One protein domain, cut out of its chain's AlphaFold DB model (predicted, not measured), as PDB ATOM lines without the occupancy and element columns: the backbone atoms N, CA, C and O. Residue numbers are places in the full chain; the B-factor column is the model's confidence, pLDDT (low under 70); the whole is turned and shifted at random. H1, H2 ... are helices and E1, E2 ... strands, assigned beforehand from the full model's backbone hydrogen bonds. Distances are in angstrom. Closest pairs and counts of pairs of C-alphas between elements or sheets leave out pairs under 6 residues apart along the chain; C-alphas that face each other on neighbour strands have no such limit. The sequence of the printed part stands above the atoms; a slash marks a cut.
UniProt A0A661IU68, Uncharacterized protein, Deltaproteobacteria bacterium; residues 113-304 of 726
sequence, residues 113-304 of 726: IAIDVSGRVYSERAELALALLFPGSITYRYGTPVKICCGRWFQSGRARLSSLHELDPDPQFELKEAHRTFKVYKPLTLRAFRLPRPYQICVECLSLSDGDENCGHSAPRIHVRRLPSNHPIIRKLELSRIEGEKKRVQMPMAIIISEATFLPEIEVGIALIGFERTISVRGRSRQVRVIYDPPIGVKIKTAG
ATOM      1  N   ILE A 113     200.185 213.593 233.855       85.50
ATOM      2  CA  ILE A 113     200.659 212.631 234.844       85.50
ATOM      3  C   ILE A 113     199.725 211.423 234.794       85.50
ATOM      4  O   ILE A 113     198.501 211.559 234.888       85.50
ATOM      5  N   ALA A 114     200.298 210.229 234.666       90.62
ATOM      6  CA  ALA A 114     199.545 208.988 234.738       90.62
ATOM      7  C   ALA A 114     199.186 208.664 236.199       90.62
ATOM      8  O   ALA A 114     200.045 208.672 237.079       90.62
ATOM      9  N   ILE A 115     197.925 208.340 236.474       89.88
ATOM     10  CA  ILE A 115     197.448 207.864 237.776       89.88
ATOM     11  C   ILE A 115     197.089 206.384 237.645       89.88
ATOM     12  O   ILE A 115     196.063 206.038 237.058       89.88
ATOM     13  N   ASP A 116     197.924 205.502 238.190       91.94
ATOM     14  CA  ASP A 116     197.680 204.056 238.202       91.94
ATOM     15  C   ASP A 116     196.864 203.665 239.436       91.94
ATOM     16  O   ASP A 116     197.389 203.546 240.544       91.94
ATOM     17  N   VAL A 117     195.562 203.449 239.246       88.62
ATOM     18  CA  VAL A 117     194.649 202.985 240.291       88.62
ATOM     19  C   VAL A 117     194.500 201.472 240.194       88.62
ATOM     20  O   VAL A 117     193.619 200.958 239.499       88.62
ATOM     21  N   SER A 118     195.319 200.748 240.959       83.62
ATOM     22  CA  SER A 118     195.241 199.282 241.060       83.62
ATOM     23  C   SER A 118     195.288 198.570 239.692       83.62
ATOM     24  O   SER A 118     194.506 197.651 239.444       83.62
ATOM     25  N   GLY A 119     196.178 199.012 238.798       81.44
ATOM     26  CA  GLY A 119     196.394 198.453 237.462       81.44
ATOM     27  C   GLY A 119     195.593 199.126 236.343       81.44
ATOM     28  O   GLY A 119     195.693 198.707 235.191       81.44
ATOM     29  N   ARG A 120     194.776 200.146 236.648       86.31
ATOM     30  CA  ARG A 120     194.083 200.971 235.643       86.31
ATOM     31  C   ARG A 120     194.686 202.365 235.614       86.31
ATOM     32  O   ARG A 120     194.612 203.076 236.611       86.31
ATOM     33  N   VAL A 121     195.206 202.756 234.456       87.31
ATOM     34  CA  VAL A 121     195.865 204.048 234.264       87.31
ATOM     35  C   VAL A 121     194.869 205.093 233.767       87.31
ATOM     36  O   VAL A 121     194.179 204.880 232.771       87.31
ATOM     37  N   TYR A 122     194.817 206.224 234.464       84.94
ATOM     38  CA  TYR A 122     194.112 207.438 234.055       84.94
ATOM     39  C   TYR A 122     195.133 208.527 233.731       84.94
ATOM     40  O   TYR A 122     196.207 208.548 234.322       84.94
ATOM     41  N   SER A 123     194.808 209.433 232.815       85.25
ATOM     42  CA  SER A 123     195.643 210.599 232.513       85.25
ATOM     43  C   SER A 123     195.050 211.828 233.184       85.25
ATOM     44  O   SER A 123     193.851 212.076 233.048       85.25
ATOM     45  N   GLU A 124     195.866 212.579 233.914       82.62
ATOM     46  CA  GLU A 124     195.453 213.805 234.590       82.62
ATOM     47  C   GLU A 124     196.439 214.936 234.306       82.62
ATOM     48  O   GLU A 124     197.642 214.717 234.184       82.62
ATOM     49  N   ARG A 125     195.931 216.172 234.259       77.88
ATOM     50  CA  ARG A 125     196.773 217.369 234.126       77.88
ATOM     51  C   ARG A 125     197.747 217.472 235.295       77.88
ATOM     52  O   ARG A 125     197.359 217.218 236.441       77.88
ATOM     53  N   ALA A 126     198.979 217.882 235.017       81.00
ATOM     54  CA  ALA A 126     200.020 217.915 236.027       81.00
ATOM     55  C   ALA A 126     199.687 218.825 237.219       81.00
ATOM     56  O   ALA A 126     199.848 218.425 238.372       81.00
ATOM     57  N   GLU A 127     199.151 220.016 236.954       72.81
ATOM     58  CA  GLU A 127     198.795 221.007 237.972       72.81
ATOM     59  C   GLU A 127     197.708 220.462 238.908       72.81
ATOM     60  O   GLU A 127     197.808 220.534 240.133       72.81
ATOM     61  N   LEU A 128     196.698 219.814 238.322       74.25
ATOM     62  CA  LEU A 128     195.622 219.152 239.052       74.25
ATOM     63  C   LEU A 128     196.150 217.991 239.905       74.25
ATOM     64  O   LEU A 128     195.716 217.809 241.045       74.25
ATOM     65  N   ALA A 129     197.061 217.190 239.355       78.81
ATOM     66  CA  ALA A 129     197.619 216.053 240.063       78.81
ATOM     67  C   ALA A 129     198.476 216.497 241.257       78.81
ATOM     68  O   ALA A 129     198.321 215.942 242.341       78.81
ATOM     69  N   LEU A 130     199.284 217.552 241.120       78.44
ATOM     70  CA  LEU A 130     200.042 218.116 242.243       78.44
ATOM     71  C   LEU A 130     199.144 218.794 243.293       78.44
ATOM     72  O   LEU A 130     199.465 218.755 244.480       78.44
ATOM     73  N   ALA A 131     198.012 219.378 242.888       68.81
ATOM     74  CA  ALA A 131     197.096 220.066 243.800       68.81
ATOM     75  C   ALA A 131     196.131 219.124 244.546       68.81
ATOM     76  O   ALA A 131     195.862 219.329 245.729       68.81
ATOM     77  N   LEU A 132     195.597 218.089 243.884       68.81
ATOM     78  CA  LEU A 132     194.530 217.233 244.433       68.81
ATOM     79  C   LEU A 132     194.894 215.745 244.511       68.81
ATOM     80  O   LEU A 132     194.368 215.026 245.364       68.81
ATOM     81  N   LEU A 133     195.773 215.258 243.636       75.94
ATOM     82  CA  LEU A 133     196.136 213.837 243.524       75.94
ATOM     83  C   LEU A 133     197.583 213.587 243.968       75.94
ATOM     84  O   LEU A 133     198.278 212.736 243.418       75.94
ATOM     85  N   PHE A 134     198.038 214.337 244.966       85.31
ATOM     86  CA  PHE A 134     199.384 214.208 245.502       85.31
ATOM     87  C   PHE A 134     199.568 212.962 246.387       85.31
ATOM     88  O   PHE A 134     198.600 212.485 246.983       85.31
ATOM     89  N   PRO A 135     200.804 212.454 246.560       90.44
ATOM     90  CA  PRO A 135     201.106 211.336 247.459       90.44
ATOM     91  C   PRO A 135     200.536 211.502 248.879       90.44
ATOM     92  O   PRO A 135     200.861 212.434 249.611       90.44
ATOM     93  N   GLY A 136     199.676 210.581 249.308       86.44
ATOM     94  CA  GLY A 136     198.980 210.643 250.598       86.44
ATOM     95  C   GLY A 136     197.625 211.352 250.565       86.44
ATOM     96  O   GLY A 136     196.908 211.302 251.568       86.44
ATOM     97  N   SER A 137     197.236 211.961 249.438       82.88
ATOM     98  CA  SER A 137     195.886 212.487 249.236       82.88
ATOM     99  C   SER A 137     194.867 211.355 249.075       82.88
ATOM    100  O   SER A 137     195.193 210.222 248.705       82.88
ATOM    101  N   ILE A 138     193.610 211.665 249.398       80.75
ATOM    102  CA  ILE A 138     192.486 210.739 249.269       80.75
ATOM    103  C   ILE A 138     191.443 211.401 248.383       80.75
ATOM    104  O   ILE A 138     190.980 212.501 248.676       80.75
ATOM    105  N   THR A 139     191.051 210.713 247.317       70.12
ATOM    106  CA  THR A 139     190.130 211.224 246.307       70.12
ATOM    107  C   THR A 139     188.972 210.263 246.066       70.12
ATOM    108  O   THR A 139     189.114 209.046 246.156       70.12
ATOM    109  N   TYR A 140     187.813 210.821 245.720       71.88
ATOM    110  CA  TYR A 140     186.638 210.070 245.263       71.88
ATOM    111  C   TYR A 140     186.456 210.145 243.742       71.88
ATOM    112  O   TYR A 140     185.481 209.616 243.211       71.88
ATOM    113  N   ARG A 141     187.401 210.773 243.027       67.12
ATOM    114  CA  ARG A 141     187.340 211.012 241.575       67.12
ATOM    115  C   ARG A 141     187.142 209.737 240.753       67.12
ATOM    116  O   ARG A 141     186.528 209.782 239.696       67.12
ATOM    117  N   TYR A 142     187.595 208.596 241.267       71.62
ATOM    118  CA  TYR A 142     187.503 207.292 240.605       71.62
ATOM    119  C   TYR A 142     186.404 206.394 241.212       71.62
ATOM    120  O   TYR A 142     186.541 205.170 241.268       71.62
ATOM    121  N   GLY A 143     185.319 207.002 241.709       62.69
ATOM    122  CA  GLY A 143     184.093 206.348 242.194       62.69
ATOM    123  C   GLY A 143     184.162 205.805 243.627       62.69
ATOM    124  O   GLY A 143     183.219 205.954 244.398       62.69
ATOM    125  N   THR A 144     185.286 205.202 244.010       70.69
ATOM    126  CA  THR A 144     185.568 204.738 245.384       70.69
ATOM    127  C   THR A 144     186.680 205.576 246.011       70.69
ATOM    128  O   THR A 144     187.476 206.125 245.250       70.69
ATOM    129  N   PRO A 145     186.793 205.667 247.356       75.25
ATOM    130  CA  PRO A 145     187.924 206.344 247.982       75.25
ATOM    131  C   PRO A 145     189.229 205.669 247.559       75.25
ATOM    132  O   PRO A 145     189.513 204.521 247.913       75.25
ATOM    133  N   VAL A 146     190.004 206.398 246.773       79.50
ATOM    134  CA  VAL A 146     191.331 206.021 246.310       79.50
ATOM    135  C   VAL A 146     192.331 206.887 247.045       79.50
ATOM    136  O   VAL A 146     192.132 208.092 247.189       79.50
ATOM    137  N   LYS A 147     193.403 206.263 247.511       88.69
ATOM    138  CA  LYS A 147     194.532 206.952 248.110       88.69
ATOM    139  C   LYS A 147     195.726 206.856 247.171       88.69
ATOM    140  O   LYS A 147     196.027 205.772 246.671       88.69
ATOM    141  N   ILE A 148     196.394 207.980 246.946       90.25
ATOM    142  CA  ILE A 148     197.679 208.006 246.244       90.25
ATOM    143  C   ILE A 148     198.747 207.534 247.229       90.25
ATOM    144  O   ILE A 148     198.797 208.037 248.356       90.25
ATOM    145  N   CYS A 149     199.568 206.558 246.840       91.25
ATOM    146  CA  CYS A 149     200.591 206.008 247.726       91.25
ATOM    147  C   CYS A 149     201.511 207.123 248.231       91.25
ATOM    148  O   CYS A 149     201.834 208.041 247.490       91.25
ATOM    149  N   CYS A 150     201.908 207.053 249.496       89.12
ATOM    150  CA  CYS A 150     202.858 207.986 250.108       89.12
ATOM    151  C   CYS A 150     204.089 207.254 250.650       89.12
ATOM    152  O   CYS A 150     205.180 207.813 250.738       89.12
ATOM    153  N   GLY A 151     203.917 205.977 250.991       84.62
ATOM    154  CA  GLY A 151     204.947 205.158 251.592       84.62
ATOM    155  C   GLY A 151     205.050 205.293 253.096       84.62
ATOM    156  O   GLY A 151     204.284 205.983 253.773       84.62
ATOM    157  N   ARG A 152     206.045 204.588 253.635       78.81
ATOM    158  CA  ARG A 152     206.327 204.576 255.069       78.81
ATOM    159  C   ARG A 152     206.799 205.945 255.533       78.81
ATOM    160  O   ARG A 152     207.632 206.577 254.886       78.81
ATOM    161  N   TRP A 153     206.305 206.343 256.698       77.31
ATOM    162  CA  TRP A 153     206.703 207.581 257.343       77.31
ATOM    163  C   TRP A 153     207.835 207.294 258.314       77.31
ATOM    164  O   TRP A 153     207.726 206.419 259.181       77.31
ATOM    165  N   PHE A 154     208.913 208.059 258.199       68.00
ATOM    166  CA  PHE A 154     209.921 208.112 259.252       68.00
ATOM    167  C   PHE A 154     209.368 208.873 260.464       68.00
ATOM    168  O   PHE A 154     208.439 209.670 260.333       68.00
ATOM    169  N   GLN A 155     209.947 208.650 261.648       61.06
ATOM    170  CA  GLN A 155     209.573 209.384 262.871       61.06
ATOM    171  C   GLN A 155     209.660 210.908 262.677       61.06
ATOM    172  O   GLN A 155     208.842 211.645 263.215       61.06
ATOM    173  N   SER A 156     210.569 211.365 261.811       60.94
ATOM    174  CA  SER A 156     210.747 212.767 261.423       60.94
ATOM    175  C   SER A 156     209.697 213.307 260.435       60.94
ATOM    176  O   SER A 156     209.903 214.377 259.871       60.94
ATOM    177  N   GLY A 157     208.639 212.556 260.106       68.94
ATOM    178  CA  GLY A 157     207.624 212.985 259.134       68.94
ATOM    179  C   GLY A 157     208.119 213.041 257.683       68.94
ATOM    180  O   GLY A 157     207.577 213.785 256.878       68.94
ATOM    181  N   ARG A 158     209.155 212.280 257.313       78.94
ATOM    182  CA  ARG A 158     209.599 212.167 255.909       78.94
ATOM    183  C   ARG A 158     208.959 210.962 255.218       78.94
ATOM    184  O   ARG A 158     208.823 209.912 255.847       78.94
ATOM    185  N   ALA A 159     208.621 211.103 253.939       84.75
ATOM    186  CA  ALA A 159     208.036 210.063 253.093       84.75
ATOM    187  C   ALA A 159     208.879 209.855 251.822       84.75
ATOM    188  O   ALA A 159     209.164 210.808 251.097       84.75
ATOM    189  N   ARG A 160     209.293 208.608 251.559       85.38
ATOM    190  CA  ARG A 160     210.130 208.253 250.398       85.38
ATOM    191  C   ARG A 160     209.276 207.919 249.181       85.38
ATOM    192  O   ARG A 160     208.623 206.877 249.161       85.38
ATOM    193  N   LEU A 161     209.339 208.769 248.159       86.75
ATOM    194  CA  LEU A 161     208.496 208.657 246.966       86.75
ATOM    195  C   LEU A 161     209.121 207.818 245.846       86.75
ATOM    196  O   LEU A 161     208.406 207.106 245.141       86.75
ATOM    197  N   SER A 162     210.447 207.861 245.696       78.38
ATOM    198  CA  SER A 162     211.169 207.263 244.558       78.38
ATOM    199  C   SER A 162     211.036 205.742 244.441       78.38
ATOM    200  O   SER A 162     211.203 205.187 243.363       78.38
ATOM    201  N   SER A 163     210.712 205.045 245.533       78.56
ATOM    202  CA  SER A 163     210.472 203.595 245.520       78.56
ATOM    203  C   SER A 163     209.042 203.199 245.133       78.56
ATOM    204  O   SER A 163     208.758 202.009 244.996       78.56
ATOM    205  N   LEU A 164     208.126 204.164 245.030       86.44
ATOM    206  CA  LEU A 164     206.686 203.924 244.866       86.44
ATOM    207  C   LEU A 164     206.139 204.489 243.564       86.44
ATOM    208  O   LEU A 164     205.273 203.866 242.951       86.44
ATOM    209  N   HIS A 165     206.637 205.652 243.161       92.19
ATOM    210  CA  HIS A 165     206.205 206.371 241.973       92.19
ATOM    211  C   HIS A 165     207.245 206.259 240.867       92.19
ATOM    212  O   HIS A 165     208.432 206.086 241.135       92.19
ATOM    213  N   GLU A 166     206.791 206.373 239.625       92.75
ATOM    214  CA  GLU A 166     207.690 206.520 238.486       92.75
ATOM    215  C   GLU A 166     207.974 208.008 238.305       92.75
ATOM    216  O   GLU A 166     207.056 208.795 238.053       92.75
ATOM    217  N   LEU A 167     209.232 208.391 238.500       92.81
ATOM    218  CA  LEU A 167     209.708 209.760 238.358       92.81
ATOM    219  C   LEU A 167     210.630 209.842 237.143       92.81
ATOM    220  O   LEU A 167     211.307 208.870 236.808       92.81
ATOM    221  N   ASP A 168     210.660 211.009 236.515       90.81
ATOM    222  CA  ASP A 168     211.624 211.342 235.477       90.81
ATOM    223  C   ASP A 168     213.052 211.171 236.032       90.81
ATOM    224  O   ASP A 168     213.308 211.586 237.170       90.81
ATOM    225  N   PRO A 169     213.966 210.509 235.296       87.94
ATOM    226  CA  PRO A 169     215.340 210.314 235.749       87.94
ATOM    227  C   PRO A 169     216.087 211.634 235.963       87.94
ATOM    228  O   PRO A 169     216.962 211.693 236.832       87.94
ATOM    229  N   ASP A 170     215.732 212.680 235.214       91.75
ATOM    230  CA  ASP A 170     216.379 213.979 235.289       91.75
ATOM    231  C   ASP A 170     215.536 214.972 236.111       91.75
ATOM    232  O   ASP A 170     214.309 215.045 235.984       91.75
ATOM    233  N   PRO A 171     216.168 215.772 236.990       91.56
ATOM    234  CA  PRO A 171     215.452 216.797 237.731       91.56
ATOM    235  C   PRO A 171     214.970 217.899 236.782       91.56
ATOM    236  O   PRO A 171     215.713 218.380 235.928       91.56
ATOM    237  N   GLN A 172     213.737 218.359 236.980       88.75
ATOM    238  CA  GLN A 172     213.168 219.460 236.207       88.75
ATOM    239  C   GLN A 172     213.860 220.782 236.541       88.75
ATOM    240  O   GLN A 172     214.242 221.543 235.650       88.75
ATOM    241  N   PHE A 173     214.000 221.070 237.831       92.81
ATOM    242  CA  PHE A 173     214.635 222.278 238.339       92.81
ATOM    243  C   PHE A 173     215.149 222.052 239.763       92.81
ATOM    244  O   PHE A 173     214.876 221.029 240.400       92.81
ATOM    245  N   GLU A 174     215.912 223.022 240.255       92.06
ATOM    246  CA  GLU A 174     216.448 223.027 241.609       92.06
ATOM    247  C   GLU A 174     215.786 224.132 242.431       92.06
ATOM    248  O   GLU A 174     215.658 225.268 241.980       92.06
ATOM    249  N   LEU A 175     215.374 223.792 243.648       86.44
ATOM    250  CA  LEU A 175     214.811 224.724 244.611       86.44
ATOM    251  C   LEU A 175     215.833 224.978 245.716       86.44
ATOM    252  O   LEU A 175     216.274 224.044 246.388       86.44
ATOM    253  N   LYS A 176     216.219 226.239 245.909       81.38
ATOM    254  CA  LYS A 176     217.117 226.646 246.993       81.38
ATOM    255  C   LYS A 176     216.284 227.126 248.176       81.38
ATOM    256  O   LYS A 176     215.537 228.087 248.048       81.38
ATOM    257  N   GLU A 177     216.433 226.470 249.320       65.94
ATOM    258  CA  GLU A 177     215.824 226.881 250.587       65.94
ATOM    259  C   GLU A 177     216.921 226.945 251.658       65.94
ATOM    260  O   GLU A 177     217.570 225.940 251.968       65.94
ATOM    261  N   ALA A 178     217.147 228.146 252.202       64.12
ATOM    262  CA  ALA A 178     218.227 228.451 253.141       64.12
ATOM    263  C   ALA A 178     219.602 227.954 252.637       64.12
ATOM    264  O   ALA A 178     220.152 228.495 251.679       64.12
ATOM    265  N   HIS A 179     220.157 226.910 253.258       52.97
ATOM    266  CA  HIS A 179     221.451 226.312 252.899       52.97
ATOM    267  C   HIS A 179     221.335 224.993 252.117       52.97
ATOM    268  O   HIS A 179     222.338 224.307 251.914       52.97
ATOM    269  N   ARG A 180     220.127 224.590 251.702       64.06
ATOM    270  CA  ARG A 180     219.875 223.317 251.014       64.06
ATOM    271  C   ARG A 180     219.353 223.560 249.601       64.06
ATOM    272  O   ARG A 180     218.560 224.462 249.353       64.06
ATOM    273  N   THR A 181     219.816 222.733 248.668       82.56
ATOM    274  CA  THR A 181     219.314 222.697 247.289       82.56
ATOM    275  C   THR A 181     218.574 221.384 247.087       82.56
ATOM    276  O   THR A 181     219.153 220.308 247.239       82.56
ATOM    277  N   PHE A 182     217.286 221.474 246.783       84.44
ATOM    278  CA  PHE A 182     216.417 220.340 246.518       84.44
ATOM    279  C   PHE A 182     216.265 220.157 245.013       84.44
ATOM    280  O   PHE A 182     215.854 221.072 244.305       84.44
ATOM    281  N   LYS A 183     216.567 218.955 244.524       91.56
ATOM    282  CA  LYS A 183     216.275 218.566 243.142       91.56
ATOM    283  C   LYS A 183     214.818 218.129 243.049       91.56
ATOM    284  O   LYS A 183     214.407 217.242 243.797       91.56
ATOM    285  N   VAL A 184     214.058 218.760 242.160       93.19
ATOM    286  CA  VAL A 184     212.625 218.505 241.979       93.19
ATOM    287  C   VAL A 184     212.428 217.655 240.733       93.19
ATOM    288  O   VAL A 184     212.872 218.032 239.650       93.19
ATOM    289  N   TYR A 185     211.766 216.509 240.881       93.62
ATOM    290  CA  TYR A 185     211.599 215.535 239.800       93.62
ATOM    291  C   TYR A 185     210.171 215.530 239.268       93.62
ATOM    292  O   TYR A 185     209.211 215.643 240.032       93.62
ATOM    293  N   LYS A 186     210.016 215.349 237.957       91.94
ATOM    294  CA  LYS A 186     208.692 215.225 237.352       91.94
ATOM    295  C   LYS A 186     208.099 213.853 237.659       91.94
ATOM    296  O   LYS A 186     208.734 212.846 237.360       91.94
ATOM    297  N   PRO A 187     206.894 213.766 238.235       92.00
ATOM    298  CA  PRO A 187     206.204 212.490 238.341       92.00
ATOM    299  C   PRO A 187     205.656 212.086 236.965       92.00
ATOM    300  O   PRO A 187     204.891 212.826 236.354       92.00
ATOM    301  N   LEU A 188     206.035 210.903 236.485       91.19
ATOM    302  CA  LEU A 188     205.487 210.310 235.261       91.19
ATOM    303  C   LEU A 188     204.237 209.487 235.590       91.19
ATOM    304  O   LEU A 188     203.194 209.667 234.962       91.19
ATOM    305  N   THR A 189     204.325 208.663 236.642       92.62
ATOM    306  CA  THR A 189     203.217 207.824 237.119       92.62
ATOM    307  C   THR A 189     203.075 207.890 238.641       92.62
ATOM    308  O   THR A 189     203.970 207.481 239.391       92.62
ATOM    309  N   LEU A 190     201.908 208.326 239.123       92.88
ATOM    310  CA  LEU A 190     201.515 208.234 240.527       92.88
ATOM    311  C   LEU A 190     200.688 206.967 240.766       92.88
ATOM    312  O   LEU A 190     199.624 206.777 240.181       92.88
ATOM    313  N   ARG A 191     201.168 206.090 241.655       92.88
ATOM    314  CA  ARG A 191     200.462 204.868 242.033       92.88
ATOM    315  C   ARG A 191     199.431 205.153 243.105       92.88
ATOM    316  O   ARG A 191     199.678 205.914 244.042       92.88
ATOM    317  N   ALA A 192     198.295 204.492 242.979       91.62
ATOM    318  CA  ALA A 192     197.158 204.659 243.848       91.62
ATOM    319  C   ALA A 192     196.444 203.327 244.089       91.62
ATOM    320  O   ALA A 192     196.429 202.415 243.256       91.62
ATOM    321  N   PHE A 193     195.796 203.220 245.242       89.25
ATOM    322  CA  PHE A 193     195.055 202.026 245.625       89.25
ATOM    323  C   PHE A 193     193.718 202.381 246.261       89.25
ATOM    324  O   PHE A 193     193.508 203.477 246.786       89.25
ATOM    325  N   ARG A 194     192.778 201.439 246.196       86.75
ATOM    326  CA  ARG A 194     191.485 201.575 246.870       86.75
ATOM    327  C   ARG A 194     191.686 201.423 248.369       86.75
ATOM    328  O   ARG A 194     192.188 200.396 248.816       86.75
ATOM    329  N   LEU A 195     191.278 202.430 249.131       82.19
ATOM    330  CA  LEU A 195     191.545 202.478 250.563       82.19
ATOM    331  C   LEU A 195     190.671 201.451 251.315       82.19
ATOM    332  O   LEU A 195     189.440 201.563 251.273       82.19
ATOM    333  N   PRO A 196     191.260 200.460 252.013       77.88
ATOM    334  CA  PRO A 196     190.490 199.456 252.740       77.88
ATOM    335  C   PRO A 196     189.890 200.030 254.035       77.88
ATOM    336  O   PRO A 196     190.483 200.881 254.696       77.88
ATOM    337  N   ARG A 197     188.701 199.545 254.420       75.06
ATOM    338  CA  ARG A 197     188.076 199.810 255.731       75.06
ATOM    339  C   ARG A 197     188.305 198.624 256.682       75.06
ATOM    340  O   ARG A 197     188.312 197.492 256.202       75.06
ATOM    341  N   PRO A 198     188.392 198.850 258.009       77.25
ATOM    342  CA  PRO A 198     188.222 200.121 258.723       77.25
ATOM    343  C   PRO A 198     189.490 200.992 258.749       77.25
ATOM    344  O   PRO A 198     190.604 200.484 258.696       77.25
ATOM    345  N   TYR A 199     189.319 202.310 258.880       82.44
ATOM    346  CA  TYR A 199     190.444 203.247 258.924       82.44
ATOM    347  C   TYR A 199     191.007 203.356 260.337       82.44
ATOM    348  O   TYR A 199     190.293 203.711 261.281       82.44
ATOM    349  N   GLN A 200     192.300 203.089 260.464       86.12
ATOM    350  CA  GLN A 200     193.042 203.263 261.702       86.12
ATOM    351  C   GLN A 200     194.150 204.287 261.494       86.12
ATOM    352  O   GLN A 200     194.822 204.256 260.467       86.12
ATOM    353  N   ILE A 201     194.356 205.162 262.475       84.25
ATOM    354  CA  ILE A 201     195.467 206.117 262.466       84.25
ATOM    355  C   ILE A 201     196.346 205.963 263.699       84.25
ATOM    356  O   ILE A 201     195.864 205.624 264.782       84.25
ATOM    357  N   CYS A 202     197.631 206.262 263.547       80.94
ATOM    358  CA  CYS A 202     198.513 206.516 264.679       80.94
ATOM    359  C   CYS A 202     198.097 207.822 265.370       80.94
ATOM    360  O   CYS A 202     198.008 208.857 264.714       80.94
ATOM    361  N   VAL A 203     197.873 207.809 266.687       74.31
ATOM    362  CA  VAL A 203     197.509 209.041 267.410       74.31
ATOM    363  C   VAL A 203     198.644 210.060 267.481       74.31
ATOM    364  O   VAL A 203     198.356 211.237 267.644       74.31
ATOM    365  N   GLU A 204     199.907 209.641 267.351       70.31
ATOM    366  CA  GLU A 204     201.071 210.539 267.401       70.31
ATOM    367  C   GLU A 204     201.306 211.229 266.059       70.31
ATOM    368  O   GLU A 204     201.163 212.444 265.949       70.31
ATOM    369  N   CYS A 205     201.620 210.453 265.022       71.94
ATOM    370  CA  CYS A 205     201.975 211.008 263.717       71.94
ATOM    371  C   CYS A 205     200.813 211.091 262.728       71.94
ATOM    372  O   CYS A 205     201.006 211.633 261.658       71.94
ATOM    373  N   LEU A 206     199.619 210.577 263.036       78.75
ATOM    374  CA  LEU A 206     198.461 210.572 262.126       78.75
ATOM    375  C   LEU A 206     198.643 209.743 260.839       78.75
ATOM    376  O   LEU A 206     197.829 209.868 259.918       78.75
ATOM    377  N   SER A 207     199.666 208.881 260.764       85.06
ATOM    378  CA  SER A 207     199.804 207.909 259.670       85.06
ATOM    379  C   SER A 207     198.608 206.956 259.637       85.06
ATOM    380  O   SER A 207     198.123 206.517 260.686       85.06
ATOM    381  N   LEU A 208     198.120 206.656 258.436       85.94
ATOM    382  CA  LEU A 208     197.045 205.705 258.186       85.94
ATOM    383  C   LEU A 208     197.616 204.292 258.175       85.94
ATOM    384  O   LEU A 208     198.581 204.002 257.491       85.94
ATOM    385  N   SER A 209     197.010 203.382 258.920       82.31
ATOM    386  CA  SER A 209     197.379 201.968 258.907       82.31
ATOM    387  C   SER A 209     196.643 201.249 257.777       82.31
ATOM    388  O   SER A 209     195.715 200.481 258.029       82.31
ATOM    389  N   ASP A 210     197.039 201.518 256.536       80.38
ATOM    390  CA  ASP A 210     196.368 201.033 255.320       80.38
ATOM    391  C   ASP A 210     197.220 200.082 254.460       80.38
ATOM    392  O   ASP A 210     196.773 199.632 253.408       80.38
ATOM    393  N   GLY A 211     198.428 199.747 254.925       77.56
ATOM    394  CA  GLY A 211     199.382 198.886 254.218       77.56
ATOM    395  C   GLY A 211     200.397 199.651 253.362       77.56
ATOM    396  O   GLY A 211     201.443 199.088 253.042       77.56
ATOM    397  N   ASP A 212     200.143 200.927 253.071       85.56
ATOM    398  CA  ASP A 212     201.066 201.854 252.406       85.56
ATOM    399  C   ASP A 212     201.790 202.708 253.454       85.56
ATOM    400  O   ASP A 212     203.015 202.653 253.605       85.56
ATOM    401  N   GLU A 213     201.008 203.418 254.265       83.88
ATOM    402  CA  GLU A 213     201.518 204.207 255.371       83.88
ATOM    403  C   GLU A 213     201.776 203.315 256.590       83.88
ATOM    404  O   GLU A 213     200.964 202.491 257.009       83.88
ATOM    405  N   ASN A 214     202.961 203.457 257.173       73.06
ATOM    406  CA  ASN A 214     203.302 202.854 258.455       73.06
ATOM    407  C   ASN A 214     204.334 203.732 259.153       73.06
ATOM    408  O   ASN A 214     205.227 204.278 258.506       73.06
ATOM    409  N   CYS A 215     204.227 203.817 260.476       74.25
ATOM    410  CA  CYS A 215     205.181 204.513 261.330       74.25
ATOM    411  C   CYS A 215     205.726 203.586 262.421       74.25
ATOM    412  O   CYS A 215     205.027 202.672 262.863       74.25
ATOM    413  N   GLY A 216     206.935 203.873 262.906       68.44
ATOM    414  CA  GLY A 216     207.581 203.146 264.008       68.44
ATOM    415  C   GLY A 216     207.146 203.565 265.419       68.44
ATOM    416  O   GLY A 216     207.828 203.222 266.377       68.44
ATOM    417  N   HIS A 217     206.068 204.340 265.563       70.25
ATOM    418  CA  HIS A 217     205.558 204.781 266.864       70.25
ATOM    419  C   HIS A 217     204.900 203.626 267.631       70.25
ATOM    420  O   HIS A 217     204.120 202.861 267.060       70.25
ATOM    421  N   SER A 218     205.170 203.538 268.933       66.56
ATOM    422  CA  SER A 218     204.564 202.574 269.865       66.56
ATOM    423  C   SER A 218     203.155 202.976 270.326       66.56
ATOM    424  O   SER A 218     202.482 202.202 271.009       66.56
ATOM    425  N   ALA A 219     202.691 204.169 269.946       64.69
ATOM    426  CA  ALA A 219     201.380 204.691 270.299       64.69
ATOM    427  C   ALA A 219     200.194 203.847 269.795       64.69
ATOM    428  O   ALA A 219     200.252 203.245 268.715       64.69
ATOM    429  N   PRO A 220     199.063 203.865 270.531       64.88
ATOM    430  CA  PRO A 220     197.867 203.131 270.152       64.88
ATOM    431  C   PRO A 220     197.300 203.647 268.828       64.88
ATOM    432  O   PRO A 220     197.134 204.851 268.615       64.88
ATOM    433  N   ARG A 221     196.948 202.719 267.937       79.50
ATOM    434  CA  ARG A 221     196.180 203.034 266.732       79.50
ATOM    435  C   ARG A 221     194.704 203.134 267.096       79.50
ATOM    436  O   ARG A 221     194.175 202.257 267.779       79.50
ATOM    437  N   ILE A 222     194.038 204.195 266.653       81.50
ATOM    438  CA  ILE A 222     192.607 204.398 266.907       81.50
ATOM    439  C   ILE A 222     191.804 204.295 265.620       81.50
ATOM    440  O   ILE A 222     192.267 204.691 264.551       81.50
ATOM    441  N   HIS A 223     190.575 203.804 265.740       82.81
ATOM    442  CA  HIS A 223     189.615 203.823 264.648       82.81
ATOM    443  C   HIS A 223     189.065 205.233 264.460       82.81
ATOM    444  O   HIS A 223     188.609 205.859 265.420       82.81
ATOM    445  N   VAL A 224     189.054 205.708 263.217       74.81
ATOM    446  CA  VAL A 224     188.479 207.010 262.869       74.81
ATOM    447  C   VAL A 224     187.283 206.846 261.948       74.81
ATOM    448  O   VAL A 224     187.296 206.071 260.994       74.81
ATOM    449  N   ARG A 225     186.215 207.594 262.250       68.06
ATOM    450  CA  ARG A 225     184.993 207.611 261.432       68.06
ATOM    451  C   ARG A 225     185.145 208.469 260.177       68.06
ATOM    452  O   ARG A 225     184.479 208.209 259.182       68.06
ATOM    453  N   ARG A 226     185.998 209.495 260.236       70.81
ATOM    454  CA  ARG A 226     186.314 210.398 259.125       70.81
ATOM    455  C   ARG A 226     187.790 210.259 258.784       70.81
ATOM    456  O   ARG A 226     188.613 210.140 259.686       70.81
ATOM    457  N   LEU A 227     188.095 210.248 257.492       73.88
ATOM    458  CA  LEU A 227     189.471 210.270 257.010       73.88
ATOM    459  C   LEU A 227     190.106 211.633 257.310       73.88
ATOM    460  O   LEU A 227     189.379 212.625 257.410       73.88
ATOM    461  N   PRO A 228     191.432 211.679 257.490       72.12
ATOM    462  CA  PRO A 228     192.119 212.930 257.748       72.12
ATOM    463  C   PRO A 228     192.071 213.842 256.515       72.12
ATOM    464  O   PRO A 228     192.129 213.365 255.380       72.12
ATOM    465  N   SER A 229     191.991 215.150 256.745       70.88
ATOM    466  CA  SER A 229     192.139 216.150 255.687       70.88
ATOM    467  C   SER A 229     193.616 216.304 255.355       70.88
ATOM    468  O   SER A 229     194.425 216.454 256.267       70.88
ATOM    469  N   ASN A 230     193.971 216.288 254.072       70.38
ATOM    470  CA  ASN A 230     195.343 216.500 253.615       70.38
ATOM    471  C   ASN A 230     195.404 217.757 252.746       70.38
ATOM    472  O   ASN A 230     194.559 217.921 251.869       70.38
ATOM    473  N   HIS A 231     196.413 218.594 252.961       70.88
ATOM    474  CA  HIS A 231     196.644 219.822 252.202       70.88
ATOM    475  C   HIS A 231     198.068 219.816 251.642       70.88
ATOM    476  O   HIS A 231     199.001 219.602 252.415       70.88
ATOM    477  N   PRO A 232     198.267 220.036 250.337       75.62
ATOM    478  CA  PRO A 232     199.593 219.993 249.732       75.62
ATOM    479  C   PRO A 232     200.460 221.174 250.197       75.62
ATOM    480  O   PRO A 232     199.958 222.266 250.459       75.62
ATOM    481  N   ILE A 233     201.774 220.965 250.273       78.00
ATOM    482  CA  ILE A 233     202.774 222.009 250.525       78.00
ATOM    483  C   ILE A 233     203.500 222.280 249.213       78.00
ATOM    484  O   ILE A 233     204.425 221.553 248.840       78.00
ATOM    485  N   ILE A 234     203.056 223.319 248.512       83.00
ATOM    486  CA  ILE A 234     203.547 223.679 247.181       83.00
ATOM    487  C   ILE A 234     204.479 224.880 247.300       83.00
ATOM    488  O   ILE A 234     204.099 225.901 247.858       83.00
ATOM    489  N   ARG A 235     205.677 224.769 246.736       85.00
ATOM    490  CA  ARG A 235     206.606 225.862 246.469       85.00
ATOM    491  C   ARG A 235     206.561 226.227 244.998       85.00
ATOM    492  O   ARG A 235     206.360 225.368 244.144       85.00
ATOM    493  N   LYS A 236     206.757 227.507 244.714       87.44
ATOM    494  CA  LYS A 236     206.781 228.029 243.355       87.44
ATOM    495  C   LYS A 236     208.022 228.877 243.174       87.44
ATOM    496  O   LYS A 236     208.422 229.566 244.110       87.44
ATOM    497  N   LEU A 237     208.615 228.790 241.997       89.81
ATOM    498  CA  LEU A 237     209.832 229.498 241.643       89.81
ATOM    499  C   LEU A 237     209.695 230.017 240.220       89.81
ATOM    500  O   LEU A 237     209.268 229.282 239.332       89.81
ATOM    501  N   GLU A 238     210.087 231.260 240.001       92.75
ATOM    502  CA  GLU A 238     210.268 231.762 238.648       92.75
ATOM    503  C   GLU A 238     211.541 231.183 238.027       92.75
ATOM    504  O   GLU A 238     212.605 231.204 238.646       92.75
ATOM    505  N   LEU A 239     211.436 230.670 236.803       92.88
ATOM    506  CA  LEU A 239     212.567 230.114 236.062       92.88
ATOM    507  C   LEU A 239     213.038 231.059 234.955       92.88
ATOM    508  O   LEU A 239     214.240 231.243 234.773       92.88
ATOM    509  N   SER A 240     212.102 231.653 234.214       94.44
ATOM    510  CA  SER A 240     212.388 232.654 233.184       94.44
ATOM    511  C   SER A 240     211.147 233.487 232.858       94.44
ATOM    512  O   SER A 240     210.024 233.066 233.132       94.44
ATOM    513  N   ARG A 241     211.341 234.663 232.249       95.75
ATOM    514  CA  ARG A 241     210.256 235.540 231.786       95.75
ATOM    515  C   ARG A 241     210.634 236.291 230.510       95.75
ATOM    516  O   ARG A 241     211.814 236.495 230.226       95.75
ATOM    517  N   ILE A 242     209.621 236.765 229.795       96.06
ATOM    518  CA  ILE A 242     209.719 237.745 228.714       96.06
ATOM    519  C   ILE A 242     208.863 238.948 229.111       96.06
ATOM    520  O   ILE A 242     207.676 238.792 229.389       96.06
ATOM    521  N   GLU A 243     209.454 240.144 229.137       95.31
ATOM    522  CA  GLU A 243     208.720 241.388 229.392       95.31
ATOM    523  C   GLU A 243     208.031 241.897 228.122       95.31
ATOM    524  O   GLU A 243     208.615 241.903 227.037       95.31
ATOM    525  N   GLY A 244     206.782 242.336 228.269       93.06
ATOM    526  CA  GLY A 244     205.971 242.932 227.215       93.06
ATOM    527  C   GLY A 244     205.644 244.401 227.481       93.06
ATOM    528  O   GLY A 244     206.497 245.199 227.869       93.06
ATOM    529  N   GLU A 245     204.388 244.768 227.221       93.00
ATOM    530  CA  GLU A 245     203.876 246.128 227.412       93.00
ATOM    531  C   GLU A 245     203.944 246.558 228.885       93.00
ATOM    532  O   GLU A 245     203.668 245.770 229.791       93.00
ATOM    533  N   LYS A 246     204.266 247.834 229.118       93.56
ATOM    534  CA  LYS A 246     204.263 248.459 230.444       93.56
ATOM    535  C   LYS A 246     203.163 249.504 230.517       93.56
ATOM    536  O   LYS A 246     203.078 250.372 229.648       93.56
ATOM    537  N   LYS A 247     202.353 249.443 231.570       88.56
ATOM    538  CA  LYS A 247     201.296 250.413 231.865       88.56
ATOM    539  C   LYS A 247     201.540 251.072 233.214       88.56
ATOM    540  O   LYS A 247     202.035 250.462 234.165       88.56
ATOM    541  N   ARG A 248     201.159 252.346 233.301       84.19
ATOM    542  CA  ARG A 248     201.100 253.061 234.575       84.19
ATOM    543  C   ARG A 248     199.793 252.729 235.276       84.19
ATOM    544  O   ARG A 248     198.744 252.676 234.646       84.19
ATOM    545  N   VAL A 249     199.877 252.535 236.583       84.38
ATOM    546  CA  VAL A 249     198.705 252.390 237.447       84.38
ATOM    547  C   VAL A 249     198.191 253.781 237.806       84.38
ATOM    548  O   VAL A 249     199.001 254.689 238.009       84.38
ATOM    549  N   GLN A 250     196.872 253.981 237.875       78.06
ATOM    550  CA  GLN A 250     196.325 255.283 238.250       78.06
ATOM    551  C   GLN A 250     196.356 255.501 239.765       78.06
ATOM    552  O   GLN A 250     196.456 254.576 240.577       78.06
ATOM    553  N   MET A 251     196.291 256.769 240.165       79.00
ATOM    554  CA  MET A 251     196.061 257.122 241.561       79.00
ATOM    555  C   MET A 251     194.689 256.591 242.017       79.00
ATOM    556  O   MET A 251     193.744 256.617 241.231       79.00
ATOM    557  N   PRO A 252     194.545 256.145 243.277       75.31
ATOM    558  CA  PRO A 252     195.550 256.174 244.347       75.31
ATOM    559  C   PRO A 252     196.513 254.973 244.346       75.31
ATOM    560  O   PRO A 252     197.522 255.007 245.051       75.31
ATOM    561  N   MET A 253     196.256 253.925 243.553       85.38
ATOM    562  CA  MET A 253     197.103 252.726 243.548       85.38
ATOM    563  C   MET A 253     198.532 252.993 243.084       85.38
ATOM    564  O   MET A 253     199.429 252.291 243.536       85.38
ATOM    565  N   ALA A 254     198.776 254.036 242.286       86.69
ATOM    566  CA  ALA A 254     200.116 254.468 241.873       86.69
ATOM    567  C   ALA A 254     201.088 254.766 243.042       86.69
ATOM    568  O   ALA A 254     202.312 254.792 242.862       86.69
ATOM    569  N   ILE A 255     200.556 255.014 244.249       84.56
ATOM    570  CA  ILE A 255     201.356 255.219 245.468       84.56
ATOM    571  C   ILE A 255     201.973 253.894 245.938       84.56
ATOM    572  O   ILE A 255     203.101 253.886 246.426       84.56
ATOM    573  N   ILE A 256     201.266 252.780 245.734       88.94
ATOM    574  CA  ILE A 256     201.691 251.428 246.119       88.94
ATOM    575  C   ILE A 256     202.328 250.697 244.935       88.94
ATOM    576  O   ILE A 256     203.332 250.020 245.112       88.94
ATOM    577  N   ILE A 257     201.779 250.834 243.731       92.00
ATOM    578  CA  ILE A 257     202.254 250.170 242.516       92.00
ATOM    579  C   ILE A 257     202.901 251.212 241.614       92.00
ATOM    580  O   ILE A 257     202.249 252.109 241.093       92.00
ATOM    581  N   SER A 258     204.205 251.089 241.424       88.62
ATOM    582  CA  SER A 258     204.973 252.017 240.598       88.62
ATOM    583  C   SER A 258     204.817 251.773 239.099       88.62
ATOM    584  O   SER A 258     204.810 252.728 238.326       88.62
ATOM    585  N   GLU A 259     204.684 250.512 238.702       91.38
ATOM    586  CA  GLU A 259     204.621 250.066 237.314       91.38
ATOM    587  C   GLU A 259     203.944 248.693 237.260       91.38
ATOM    588  O   GLU A 259     204.145 247.869 238.160       91.38
ATOM    589  N   ALA A 260     203.153 248.459 236.211       94.88
ATOM    590  CA  ALA A 260     202.634 247.145 235.861       94.88
ATOM    591  C   ALA A 260     203.196 246.730 234.493       94.88
ATOM    592  O   ALA A 260     203.058 247.466 233.515       94.88
ATOM    593  N   THR A 261     203.815 245.554 234.417       96.19
ATOM    594  CA  THR A 261     204.404 245.001 233.191       96.19
ATOM    595  C   THR A 261     203.685 243.715 232.821       96.19
ATOM    596  O   THR A 261     203.619 242.786 233.626       96.19
ATOM    597  N   PHE A 262     203.161 243.631 231.602       96.19
ATOM    598  CA  PHE A 262     202.616 242.381 231.094       96.19
ATOM    599  C   PHE A 262     203.747 241.412 230.758       96.19
ATOM    600  O   PHE A 262     204.725 241.782 230.108       96.19
ATOM    601  N   LEU A 263     203.595 240.164 231.184       96.75
ATOM    602  CA  LEU A 263     204.513 239.069 230.905       96.75
ATOM    603  C   LEU A 263     203.828 238.128 229.905       96.75
ATOM    604  O   LEU A 263     203.063 237.257 230.326       96.75
ATOM    605  N   PRO A 264     204.040 238.301 228.585       92.50
ATOM    606  CA  PRO A 264     203.448 237.422 227.577       92.50
ATOM    607  C   PRO A 264     203.893 235.959 227.711       92.50
ATOM    608  O   PRO A 264     203.123 235.072 227.358       92.50
ATOM    609  N   GLU A 265     205.105 235.713 228.221       94.12
ATOM    610  CA  GLU A 265     205.593 234.379 228.582       94.12
ATOM    611  C   GLU A 265     206.354 234.447 229.914       94.12
ATOM    612  O   GLU A 265     207.301 235.221 230.066       94.12
ATOM    613  N   ILE A 266     205.951 233.622 230.876       95.12
ATOM    614  CA  ILE A 266     206.654 233.344 232.130       95.12
ATOM    615  C   ILE A 266     206.701 231.832 232.351       95.12
ATOM    616  O   ILE A 266     205.697 231.132 232.209       95.12
ATOM    617  N   GLU A 267     207.879 231.320 232.694       94.56
ATOM    618  CA  GLU A 267     208.090 229.928 233.071       94.56
ATOM    619  C   GLU A 267     208.175 229.811 234.596       94.56
ATOM    620  O   GLU A 267     209.064 230.377 235.235       94.56
ATOM    621  N   VAL A 268     207.250 229.049 235.180       92.62
ATOM    622  CA  VAL A 268     207.120 228.854 236.629       92.62
ATOM    623  C   VAL A 268     207.354 227.384 236.968       92.62
ATOM    624  O   VAL A 268     206.679 226.494 236.451       92.62
ATOM    625  N   GLY A 269     208.294 227.115 237.871       92.12
ATOM    626  CA  GLY A 269     208.478 225.806 238.488       92.12
ATOM    627  C   GLY A 269     207.535 225.632 239.676       92.12
ATOM    628  O   GLY A 269     207.578 226.419 240.619       92.12
ATOM    629  N   ILE A 270     206.705 224.591 239.658       90.31
ATOM    630  CA  ILE A 270     205.792 224.217 240.745       90.31
ATOM    631  C   ILE A 270     206.330 222.951 241.409       90.31
ATOM    632  O   ILE A 270     206.327 221.880 240.807       90.31
ATOM    633  N   ALA A 271     206.790 223.062 242.652       90.31
ATOM    634  CA  ALA A 271     207.350 221.969 243.437       90.31
ATOM    635  C   ALA A 271     206.431 221.606 244.601       90.31
ATOM    636  O   ALA A 271     206.167 222.408 245.487       90.31
ATOM    637  N   LEU A 272     205.990 220.363 244.657       89.62
ATOM    638  CA  LEU A 272     205.303 219.798 245.796       89.62
ATOM    639  C   LEU A 272     206.325 219.162 246.750       89.62
ATOM    640  O   LEU A 272     206.902 218.107 246.477       89.62
ATOM    641  N   ILE A 273     206.542 219.822 247.887       88.31
ATOM    642  CA  ILE A 273     207.540 219.431 248.894       88.31
ATOM    643  C   ILE A 273     206.966 218.426 249.897       88.31
ATOM    644  O   ILE A 273     207.709 217.756 250.608       88.31
ATOM    645  N   GLY A 274     205.644 218.313 249.989       87.81
ATOM    646  CA  GLY A 274     204.992 217.468 250.978       87.81
ATOM    647  C   GLY A 274     203.516 217.792 251.135       87.81
ATOM    648  O   GLY A 274     202.908 218.410 250.264       87.81
ATOM    649  N   PHE A 275     202.945 217.419 252.272       81.06
ATOM    650  CA  PHE A 275     201.579 217.775 252.643       81.06
ATOM    651  C   PHE A 275     201.438 217.919 254.155       81.06
ATOM    652  O   PHE A 275     202.257 217.444 254.941       81.06
ATOM    653  N   GLU A 276     200.359 218.556 254.572       70.75
ATOM    654  CA  GLU A 276     199.936 218.629 255.956       70.75
ATOM    655  C   GLU A 276     198.645 217.862 256.159       70.75
ATOM    656  O   GLU A 276     197.705 217.967 255.372       70.75
ATOM    657  N   ARG A 277     198.595 217.106 257.249       73.19
ATOM    658  CA  ARG A 277     197.467 216.264 257.607       73.19
ATOM    659  C   ARG A 277     196.788 216.778 258.858       73.19
ATOM    660  O   ARG A 277     197.459 216.894 259.875       73.19
ATOM    661  N   THR A 278     195.470 216.944 258.817       64.94
ATOM    662  CA  THR A 278     194.658 217.406 259.949       64.94
ATOM    663  C   THR A 278     193.537 216.421 260.267       64.94
ATOM    664  O   THR A 278     192.790 216.002 259.382       64.94
ATOM    665  N   ILE A 279     193.378 216.058 261.541       64.12
ATOM    666  CA  ILE A 279     192.246 215.247 262.009       64.12
ATOM    667  C   ILE A 279     191.938 215.496 263.484       64.12
ATOM    668  O   ILE A 279     192.835 215.733 264.291       64.12
ATOM    669  N   SER A 280     190.658 215.402 263.853       64.94
ATOM    670  CA  SER A 280     190.256 215.393 265.259       64.94
ATOM    671  C   SER A 280     190.513 214.022 265.881       64.94
ATOM    672  O   SER A 280     189.923 213.016 265.480       64.94
ATOM    673  N   VAL A 281     191.381 213.987 266.884       62.59
ATOM    674  CA  VAL A 281     191.665 212.818 267.711       62.59
ATOM    675  C   VAL A 281     191.037 213.076 269.076       62.59
ATOM    676  O   VAL A 281     191.435 214.004 269.772       62.59
ATOM    677  N   ARG A 282     190.019 212.282 269.444       63.53
ATOM    678  CA  ARG A 282     189.306 212.391 270.737       63.53
ATOM    679  C   ARG A 282     188.761 213.800 271.039       63.53
ATOM    680  O   ARG A 282     188.799 214.269 272.166       63.53
ATOM    681  N   GLY A 283     188.242 214.483 270.017       57.00
ATOM    682  CA  GLY A 283     187.646 215.815 270.159       57.00
ATOM    683  C   GLY A 283     188.638 216.977 270.062       57.00
ATOM    684  O   GLY A 283     188.202 218.123 270.048       57.00
ATOM    685  N   ARG A 284     189.946 216.719 269.913       51.12
ATOM    686  CA  ARG A 284     190.968 217.759 269.700       51.12
ATOM    687  C   ARG A 284     191.542 217.677 268.290       51.12
ATOM    688  O   ARG A 284     191.907 216.595 267.837       51.12
ATOM    689  N   SER A 285     191.609 218.808 267.592       57.75
ATOM    690  CA  SER A 285     192.252 218.875 266.274       57.75
ATOM    691  C   SER A 285     193.758 218.653 266.417       57.75
ATOM    692  O   SER A 285     194.388 219.262 267.277       57.75
ATOM    693  N   ARG A 286     194.330 217.771 265.598       59.69
ATOM    694  CA  ARG A 286     195.774 217.544 265.490       59.69
ATOM    695  C   ARG A 286     196.213 217.716 264.049       59.69
ATOM    696  O   ARG A 286     195.467 217.352 263.141       59.69
ATOM    697  N   GLN A 287     197.443 218.190 263.873       63.50
ATOM    698  CA  GLN A 287     198.032 218.433 262.566       63.50
ATOM    699  C   GLN A 287     199.482 217.948 262.503       63.50
ATOM    700  O   GLN A 287     200.242 218.133 263.455       63.50
ATOM    701  N   VAL A 288     199.863 217.312 261.395       68.31
ATOM    702  CA  VAL A 288     201.224 216.812 261.155       68.31
ATOM    703  C   VAL A 288     201.708 217.216 259.767       68.31
ATOM    704  O   VAL A 288     200.952 217.108 258.803       68.31
ATOM    705  N   ARG A 289     202.965 217.665 259.664       74.94
ATOM    706  CA  ARG A 289     203.648 217.910 258.383       74.94
ATOM    707  C   ARG A 289     204.329 216.636 257.901       74.94
ATOM    708  O   ARG A 289     205.019 215.983 258.679       74.94
ATOM    709  N   VAL A 290     204.187 216.331 256.617       81.25
ATOM    710  CA  VAL A 290     204.923 215.265 255.939       81.25
ATOM    711  C   VAL A 290     205.710 215.861 254.780       81.25
ATOM    712  O   VAL A 290     205.139 216.580 253.966       81.25
ATOM    713  N   ILE A 291     207.011 215.578 254.709       84.88
ATOM    714  CA  ILE A 291     207.930 216.083 253.677       84.88
ATOM    715  C   ILE A 291     208.316 214.926 252.750       84.88
ATOM    716  O   ILE A 291     208.653 213.836 253.216       84.88
ATOM    717  N   TYR A 292     208.285 215.160 251.444       89.06
ATOM    718  CA  TYR A 292     208.672 214.196 250.425       89.06
ATOM    719  C   TYR A 292     210.179 214.138 250.192       89.06
ATOM    720  O   TYR A 292     210.883 215.145 250.238       89.06
ATOM    721  N   ASP A 293     210.649 212.932 249.892       86.00
ATOM    722  CA  ASP A 293     212.028 212.631 249.529       86.00
ATOM    723  C   ASP A 293     212.056 211.655 248.326       86.00
ATOM    724  O   ASP A 293     211.725 210.472 248.490       86.00
ATOM    725  N   PRO A 294     212.402 212.112 247.107       89.38
ATOM    726  CA  PRO A 294     212.623 213.509 246.726       89.38
ATOM    727  C   PRO A 294     211.299 214.291 246.558       89.38
ATOM    728  O   PRO A 294     210.244 213.673 246.382       89.38
ATOM    729  N   PRO A 295     211.330 215.638 246.562       91.62
ATOM    730  CA  PRO A 295     210.205 216.460 246.115       91.62
ATOM    731  C   PRO A 295     209.847 216.213 244.645       91.62
ATOM    732  O   PRO A 295     210.718 215.914 243.823       91.62
ATOM    733  N   ILE A 296     208.570 216.400 244.304       93.00
ATOM    734  CA  ILE A 296     208.057 216.225 242.937       93.00
ATOM    735  C   ILE A 296     207.498 217.533 242.388       93.00
ATOM    736  O   ILE A 296     207.032 218.362 243.159       93.00
ATOM    737  N   GLY A 297     207.524 217.751 241.076       92.31
ATOM    738  CA  GLY A 297     207.060 219.015 240.506       92.31
ATOM    739  C   GLY A 297     207.115 219.088 238.988       92.31
ATOM    740  O   GLY A 297     207.632 218.185 238.339       92.31
ATOM    741  N   VAL A 298     206.583 220.173 238.429       91.06
ATOM    742  CA  VAL A 298     206.526 220.430 236.979       91.06
ATOM    743  C   VAL A 298     206.867 221.878 236.657       91.06
ATOM    744  O   VAL A 298     206.875 222.730 237.546       91.06
ATOM    745  N   LYS A 299     207.141 222.156 235.382       91.06
ATOM    746  CA  LYS A 299     207.253 223.518 234.856       91.06
ATOM    747  C   LYS A 299     205.995 223.854 234.079       91.06
ATOM    748  O   LYS A 299     205.517 223.032 233.302       91.06
ATOM    749  N   ILE A 300     205.500 225.067 234.253       88.12
ATOM    750  CA  ILE A 300     204.439 225.614 233.415       88.12
ATOM    751  C   ILE A 300     204.972 226.838 232.685       88.12
ATOM    752  O   ILE A 300     205.699 227.641 233.264       88.12
ATOM    753  N   LYS A 301     204.609 226.972 231.411       90.81
ATOM    754  CA  LYS A 301     204.829 228.188 230.629       90.81
ATOM    755  C   LYS A 301     203.493 228.873 230.449       90.81
ATOM    756  O   LYS A 301     202.553 228.236 229.989       90.81
ATOM    757  N   THR A 302     203.385 230.125 230.855       91.38
ATOM    758  CA  THR A 302     202.100 230.819 230.975       91.38
ATOM    759  C   THR A 302     202.265 232.325 230.765       91.38
ATOM    760  O   THR A 302     203.352 232.770 230.409       91.38
ATOM    761  N   ALA A 303     201.206 233.107 230.959       92.00
ATOM    762  CA  ALA A 303     201.238 234.566 230.945       92.00
ATOM    763  C   ALA A 303     201.020 235.134 232.356       92.00
ATOM    764  O   ALA A 303     200.478 234.460 233.234       92.00
ATOM    765  N   GLY A 304     201.424 236.386 232.571       95.75
ATOM    766  CA  GLY A 304     201.270 237.054 233.860       95.75
ATOM    767  C   GLY A 304     201.339 238.576 233.800       95.75
ATOM    768  O   GLY A 304     201.472 239.180 232.738       95.75
TER     769      GLY A 304
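What this domain is: This is residues 113 to 304 of the 726 residues of an uncharacterized protein of Deltaproteobacteria bacterium (UniProt A0A661IU68). A long, strongly twisted ribbon made by the meander E9, E10 and E11 runs through the domain, and the second sheet, with E6, crosses it where E6 meets E11; the small helix H1 packs on both sheets. At one end of the long axis lies the small hairpin E7 and E8 with its long link; at the other, residues 243 to 256 and the first residues of E10, from 257 to its bend at residue 260, make an arm, of which residues 251 to 256 stick out. The printed part has 192 residues, with one named helix and eleven named strands in the order E1, E2, H1, then E3 to E11; the class is mostly strand. One sheet is branched, with parallel and antiparallel pairs among E1, E2, E3, E5 and E6; another is mixed, in the order E4, E11, E10, E9; E7 and E8 make an antiparallel pair. The whole is only just loose, close to compact, with a radius of gyration of the C-alphas of 19.8 A, and elongated, spanning 61 by 38 by 38 A.

Where its parts are: Find C-alpha 113 at (200.659, 212.631, 234.844), where E1, residues 113 to 117, begins. E2 is residues 120 to 125, and H1, residues 126 to 132, follows at once, 10.1 A long. Next come the short strands E3, residues 146 to 148, and E4, residues 158 to 160. E5, residues 166 to 177, is 25.0 A long and bends by 84 degrees at residue 169. E6, residues 180 to 194, is 36.0 A long and bends by 73 degrees at residue 188. E7 is residues 200 to 202 and E8 residues 221 to 223. E9, residues 229 to 242, is 38.8 A long. E10, residues 257 to 281, begins at C-alpha 257, (202.254, 250.170, 242.516), is 46.3 A long and bends by 110 degrees at residue 260. E11, residues 284 to 304, is 42.0 A long and ends at C-alpha 304, (201.270, 237.054, 233.860).

How they stand to each other: Begin with the hairpin E1 and E2, antiparallel, with N 115 and O 122 2.8 A apart. On the other side of E1 lies E6, parallel to it, with N 190 and O 114 at 2.8 A. E1 lies on one side of E6, and on the other side of E6 you find antiparallel E5, N 182 and O 175 at 2.8 A, and antiparallel E3, N 147 and O 193 at 2.9 A. In the other sheet, E9, E10 and E11 form a meander, each strand the antiparallel neighbour of the one before: look at N 237 and O 269, 2.9 A, and N 298 and O 270, 2.9 A. Edge strand E4 is parallel to E11, with N 159 and O 291 at 2.8 A. E6 and E11 touch, with 18 pairs of C-alphas within 8 A, the closest Tyr 185 and Ile 296 at 4.8 A. H1 is on both sheets; its height over the branched sheet is 8.9 A, and the closest C-alphas of H1 and E9 are those of Ala 131 and Pro 232, 6.4 A apart. In H1 every O i to N i+4 pair is within hydrogen-bond range. The hairpin E7 and E8, N 201 and O 222 at 3.0 A, is apart from the other named elements.

The domain as a whole: The two C-alphas farthest apart are those of Ser 218 and Met 251, 62.0 A. The printed part has no cut. The long links are H1 to E3, E7 to E8 and E9 to E10. Residues 251 to 256 stand free. Mean pLDDT of the printed part is 81.9; 28 residues are under 70, among them 154 to 157, 177 to 180 and 278 to 288.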